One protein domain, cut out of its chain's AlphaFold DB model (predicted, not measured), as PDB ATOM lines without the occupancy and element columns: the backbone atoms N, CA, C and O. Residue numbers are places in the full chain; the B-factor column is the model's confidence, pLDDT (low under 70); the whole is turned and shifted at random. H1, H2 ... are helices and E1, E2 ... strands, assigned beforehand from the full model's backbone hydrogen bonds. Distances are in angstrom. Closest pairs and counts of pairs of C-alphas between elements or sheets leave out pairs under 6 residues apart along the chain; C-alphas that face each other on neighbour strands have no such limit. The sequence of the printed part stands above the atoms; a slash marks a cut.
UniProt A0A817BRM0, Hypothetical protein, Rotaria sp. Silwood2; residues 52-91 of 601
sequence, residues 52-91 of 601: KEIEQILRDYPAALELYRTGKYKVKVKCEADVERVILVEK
ATOM      1  N   LYS A  52     -33.532  57.048  81.017       94.81
ATOM      2  CA  LYS A  52     -33.318  57.742  82.305       94.81
ATOM      3  C   LYS A  52     -33.911  56.973  83.489       94.81
ATOM      4  O   LYS A  52     -33.305  56.923  84.552       94.81
ATOM      5  N   GLU A  53     -35.075  56.354  83.293       93.19
ATOM      6  CA  GLU A  53     -35.716  55.480  84.287       93.19
ATOM      7  C   GLU A  53     -34.852  54.231  84.538       93.19
ATOM      8  O   GLU A  53     -34.641  53.845  85.682       93.19
ATOM      9  N   ILE A  54     -34.267  53.656  83.479       92.94
ATOM     10  CA  ILE A  54     -33.352  52.512  83.591       92.94
ATOM     11  C   ILE A  54     -32.054  52.886  84.317       92.94
ATOM     12  O   ILE A  54     -31.638  52.149  85.206       92.94
ATOM     13  N   GLU A  55     -31.412  54.009  83.978       92.94
ATOM     14  CA  GLU A  55     -30.184  54.435  84.665       92.94
ATOM     15  C   GLU A  55     -30.430  54.779  86.140       92.94
ATOM     16  O   GLU A  55     -29.584  54.474  86.976       92.94
ATOM     17  N   GLN A  56     -31.601  55.331  86.482       95.75
ATOM     18  CA  GLN A  56     -31.998  55.562  87.873       95.75
ATOM     19  C   GLN A  56     -32.210  54.243  88.638       95.75
ATOM     20  O   GLN A  56     -31.756  54.125  89.771       95.75
ATOM     21  N   ILE A  57     -32.860  53.245  88.028       93.06
ATOM     22  CA  ILE A  57     -33.108  51.923  88.636       93.06
ATOM     23  C   ILE A  57     -31.816  51.096  88.768       93.06
ATOM     24  O   ILE A  57     -31.656  50.337  89.720       93.06
ATOM     25  N   LEU A  58     -30.877  51.236  87.829       95.31
ATOM     26  CA  LEU A  58     -29.576  50.559  87.868       95.31
ATOM     27  C   LEU A  58     -28.497  51.334  88.640       95.31
ATOM     28  O   LEU A  58     -27.365  50.856  88.723       95.31
ATOM     29  N   ARG A  59     -28.820  52.498  89.221       96.25
ATOM     30  CA  ARG A  59     -27.864  53.358  89.939       96.25
ATOM     31  C   ARG A  59     -27.141  52.622  91.068       96.25
ATOM     32  O   ARG A  59     -25.932  52.777  91.213       96.25
ATOM     33  N   ASP A  60     -27.871  51.787  91.799       92.44
ATOM     34  CA  ASP A  60     -27.358  51.022  92.943       92.44
ATOM     35  C   ASP A  60     -26.688  49.694  92.519       92.44
ATOM     36  O   ASP A  60     -26.167  48.949  93.347       92.44
ATOM     37  N   TYR A  61     -26.666  49.399  91.211       92.69
ATOM     38  CA  TYR A  61     -26.147  48.167  90.616       92.69
ATOM     39  C   TYR A  61     -25.115  48.482  89.509       92.69
ATOM     40  O   TYR A  61     -25.373  48.215  88.331       92.69
ATOM     41  N   PRO A  62     -23.926  49.029  89.839       90.69
ATOM     42  CA  PRO A  62     -22.993  49.597  88.856       90.69
ATOM     43  C   PRO A  62     -22.579  48.625  87.737       90.69
ATOM     44  O   PRO A  62     -22.641  48.986  86.565       90.69
ATOM     45  N   ALA A  63     -22.273  47.363  88.055       92.19
ATOM     46  CA  ALA A  63     -21.943  46.353  87.039       92.19
ATOM     47  C   ALA A  63     -23.120  46.042  86.085       92.19
ATOM     48  O   ALA A  63     -22.920  45.709  84.916       92.19
ATOM     49  N   ALA A  64     -24.365  46.177  86.552       91.88
ATOM     50  CA  ALA A  64     -25.547  46.043  85.703       91.88
ATOM     51  C   ALA A  64     -25.767  47.299  84.838       91.88
ATOM     52  O   ALA A  64     -26.147  47.177  83.673       91.88
ATOM     53  N   LEU A  65     -25.478  48.492  85.367       95.62
ATOM     54  CA  LEU A  65     -25.490  49.747  84.609       95.62
ATOM     55  C   LEU A  65     -24.463  49.726  83.463       95.62
ATOM     56  O   LEU A  65     -24.796  50.103  82.339       95.62
ATOM     57  N   GLU A  66     -23.252  49.220  83.705       95.12
ATOM     58  CA  GLU A  66     -22.233  49.008  82.667       95.12
ATOM     59  C   GLU A  66     -22.709  48.034  81.582       95.12
ATOM     60  O   GLU A  66     -22.677  48.367  80.395       95.12
ATOM     61  N   LEU A  67     -23.233  46.863  81.970       95.19
ATOM     62  CA  LEU A  67     -23.790  45.892  81.023       95.19
ATOM     63  C   LEU A  67     -24.923  46.499  80.182       95.19
ATOM     64  O   LEU A  67     -24.945  46.303  78.965       95.19
ATOM     65  N   TYR A  68     -25.826  47.281  80.778       95.06
ATOM     66  CA  TYR A  68     -26.864  48.005  80.039       95.06
ATOM     67  C   TYR A  68     -26.267  49.016  79.043       95.06
ATOM     68  O   TYR A  68     -26.648  49.013  77.868       95.06
ATOM     69  N   ARG A  69     -25.270  49.808  79.462       95.88
ATOM     70  CA  ARG A  69     -24.578  50.799  78.616       95.88
ATOM     71  C   ARG A  69     -23.854  50.192  77.409       95.88
ATOM     72  O   ARG A  69     -23.696  50.883  76.407       95.88
ATOM     73  N   THR A  70     -23.514  48.897  77.417       95.62
ATOM     74  CA  THR A  70     -23.008  48.209  76.206       95.62
ATOM     75  C   THR A  70     -24.028  48.116  75.059       95.62
ATOM     76  O   THR A  70     -23.673  47.698  73.957       95.62
ATOM     77  N   GLY A  71     -25.317  48.388  75.308       93.75
ATOM     78  CA  GLY A  71     -26.407  48.223  74.339       93.75
ATOM     79  C   GLY A  71     -26.759  46.764  74.000       93.75
ATOM     80  O   GLY A  71     -27.761  46.518  73.318       93.75
ATOM     81  N   LYS A  72     -25.978  45.789  74.496       94.25
ATOM     82  CA  LYS A  72     -26.197  44.341  74.327       94.25
ATOM     83  C   LYS A  72     -27.289  43.788  75.242       94.25
ATOM     84  O   LYS A  72     -27.760  42.680  75.011       94.25
ATOM     85  N   TYR A  73     -27.719  44.540  76.254       95.56
ATOM     86  CA  TYR A  73     -28.730  44.116  77.224       95.56
ATOM     87  C   TYR A  73     -29.897  45.104  77.269       95.56
ATOM     88  O   TYR A  73     -29.733  46.306  77.087       95.56
ATOM     89  N   LYS A  74     -31.098  44.579  77.520       94.06
ATOM     90  CA  LYS A  74     -32.315  45.347  77.812       94.06
ATOM     91  C   LYS A  74     -32.783  45.013  79.222       94.06
ATOM     92  O   LYS A  74     -32.732  43.851  79.624       94.06
ATOM     93  N   VAL A  75     -33.272  46.009  79.948       93.31
ATOM     94  CA  VAL A  75     -33.840  45.801  81.282       93.31
ATOM     95  C   VAL A  75     -35.309  45.407  81.171       93.31
ATOM     96  O   VAL A  75     -36.087  46.013  80.432       93.31
ATOM     97  N   LYS A  76     -35.692  44.378  81.923       93.00
ATOM     98  CA  LYS A  76     -37.077  44.074  82.276       93.00
ATOM     99  C   LYS A  76     -37.233  44.207  83.781       93.00
ATOM    100  O   LYS A  76     -36.368  43.740  84.515       93.00
ATOM    101  N   VAL A  77     -38.348  44.766  84.225       90.38
ATOM    102  CA  VAL A  77     -38.761  44.689  85.628       90.38
ATOM    103  C   VAL A  77     -39.879  43.655  85.711       90.38
ATOM    104  O   VAL A  77     -40.879  43.759  84.997       90.38
ATOM    105  N   LYS A  78     -39.685  42.612  86.524       91.25
ATOM    106  CA  LYS A  78     -40.741  41.656  86.873       91.25
ATOM    107  C   LYS A  78     -41.169  41.944  88.305       91.25
ATOM    108  O   LYS A  78     -40.378  41.751  89.223       91.25
ATOM    109  N   CYS A  79     -42.414  42.367  88.477       86.62
ATOM    110  CA  CYS A  79     -43.054  42.388  89.783       86.62
ATOM    111  C   CYS A  79     -43.387  40.941  90.188       86.62
ATOM    112  O   CYS A  79     -43.951  40.187  89.391       86.62
ATOM    113  N   GLU A  80     -43.003  40.541  91.395       87.19
ATOM    114  CA  GLU A  80     -43.355  39.267  92.032       87.19
ATOM    115  C   GLU A  80     -43.718  39.560  93.485       87.19
ATOM    116  O   GLU A  80     -42.835  39.991  94.219       87.19
ATOM    117  N   ALA A  81     -44.973  39.325  93.894       74.69
ATOM    118  CA  ALA A  81     -45.429  39.406  95.293       74.69
ATOM    119  C   ALA A  81     -44.781  40.565  96.089       74.69
ATOM    120  O   ALA A  81     -43.934  40.353  96.953       74.69
ATOM    121  N   ASP A  82     -45.151  41.794  95.719       81.88
ATOM    122  CA  ASP A  82     -44.695  43.064  96.310       81.88
ATOM    123  C   ASP A  82     -43.204  43.429  96.111       81.88
ATOM    124  O   ASP A  82     -42.759  44.481  96.569       81.88
ATOM    125  N   VAL A  83     -42.432  42.637  95.350       82.12
ATOM    126  CA  VAL A  83     -41.022  42.912  95.012       82.12
ATOM    127  C   VAL A  83     -40.840  43.186  93.511       82.12
ATOM    128  O   VAL A  83     -41.094  42.321  92.670       82.12
ATOM    129  N   GLU A  84     -40.316  44.361  93.146       83.44
ATOM    130  CA  GLU A  84     -39.827  44.621  91.782       83.44
ATOM    131  C   GLU A  84     -38.425  44.015  91.581       83.44
ATOM    132  O   GLU A  84     -37.428  44.521  92.095       83.44
ATOM    133  N   ARG A  85     -38.316  42.938  90.790       87.25
ATOM    134  CA  ARG A  85     -37.019  42.389  90.362       87.25
ATOM    135  C   ARG A  85     -36.558  43.016  89.053       87.25
ATOM    136  O   ARG A  85     -37.207  42.861  88.016       87.25
ATOM    137  N   VAL A  86     -35.382  43.633  89.077       88.25
ATOM    138  CA  VAL A  86     -34.700  44.157  87.889       88.25
ATOM    139  C   VAL A  86     -33.894  43.038  87.224       88.25
ATOM    140  O   VAL A  86     -33.046  42.411  87.855       88.25
ATOM    141  N   ILE A  87     -34.159  42.763  85.947       91.69
ATOM    142  CA  ILE A  87     -33.556  41.656  85.192       91.69
ATOM    143  C   ILE A  87     -32.946  42.196  83.898       91.69
ATOM    144  O   ILE A  87     -33.662  42.669  83.010       91.69
ATOM    145  N   LEU A  88     -31.626  42.066  83.745       92.62
ATOM    146  CA  LEU A  88     -30.974  42.268  82.453       92.62
ATOM    147  C   LEU A  88     -31.192  41.042  81.564       92.62
ATOM    148  O   LEU A  88     -30.915  39.905  81.944       92.62
ATOM    149  N   VAL A  89     -31.683  41.284  80.353       92.00
ATOM    150  CA  VAL A  89     -31.932  40.265  79.333       92.00
ATOM    151  C   VAL A  89     -31.102  40.607  78.107       92.00
ATOM    152  O   VAL A  89     -31.160  41.732  77.616       92.00
ATOM    153  N   GLU A  90     -30.353  39.645  77.577       93.12
ATOM    154  CA  GLU A  90     -29.569  39.860  76.362       93.12
ATOM    155  C   GLU A  90     -30.482  40.247  75.181       93.12
ATOM    156  O   GLU A  90     -31.501  39.609  74.873       93.12
ATOM    157  N   LYS A  91     -30.125  41.340  74.512       89.69
ATOM    158  CA  LYS A  91     -30.760  41.829  73.296       89.69
ATOM    159  C   LYS A  91     -30.201  41.017  72.133       89.69
ATOM    160  O   LYS A  91     -29.251  41.442  71.487       89.69
TER     161      LYS A  91
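This is residues 52 to 91 of the 601 residues of the protein "Hypothetical protein" of Rotaria sp. Silwood2 (UniProt A0A817BRM0). A long, twisted hairpin of two strands, E1 and E2, makes the long axis, and two short helices, H1 and H2, sit over one face of it, in the half away from its turn. The two helices run opposite ways, and their contacts with each other and with the strands are few. The printed part has 40 residues, with H1, H2, E1, E2 in that order along the chain; the sheet, order E1 - E2, is antiparallel, and the class is mixed, helices and strands. The whole is compact, with a radius of gyration of the C-alphas of 10.1 A, and spans 31 by 20 by 16 A, only just elongated.

Start at H1, residues 52 to 57, and go on to H2, residues 62 to 69: they are close but not clearly touching, the closest C-alphas being those of Glu 55 and Leu 65, 6.6 A apart. Their lines stand at a shallow tilt of 28 degrees, opposite ways. In H1 and H2 every O i to N i+4 pair is within hydrogen-bond range. Next comes E1, residues 73 to 80; its closest C-alphas to H2 are Lys 74 and Tyr 68, 6.5 A apart. E1 forms a hairpin with E2, residues 83 to 90, antiparallel at 154 degrees; look for N 74 and O 89 at 2.8 A, and N 83 and O 80 at 2.9 A, within hydrogen-bond range. The closest C-alphas of H1 and E1 are those of Ile 54 and Val 75, 7.1 A apart.

Find C-alpha 52 at (-33.318, 57.742, 82.305), where H1 begins; it runs 8.6 A to C-alpha 57. H2 runs 10.4 A from C-alpha 62 to C-alpha 69. E1 runs 21.4 A from C-alpha 73 at (-28.730, 44.116, 77.224), and E2 runs 22.1 A to C-alpha 90 at (-29.569, 39.860, 76.362).

The two C-alphas farthest apart, Thr 70 and Ala 81, stand 30.7 A from each other. The printed part has no cut, and its three links are tight. Mean pLDDT of the printed part is 91.6, and no printed residue is under 70.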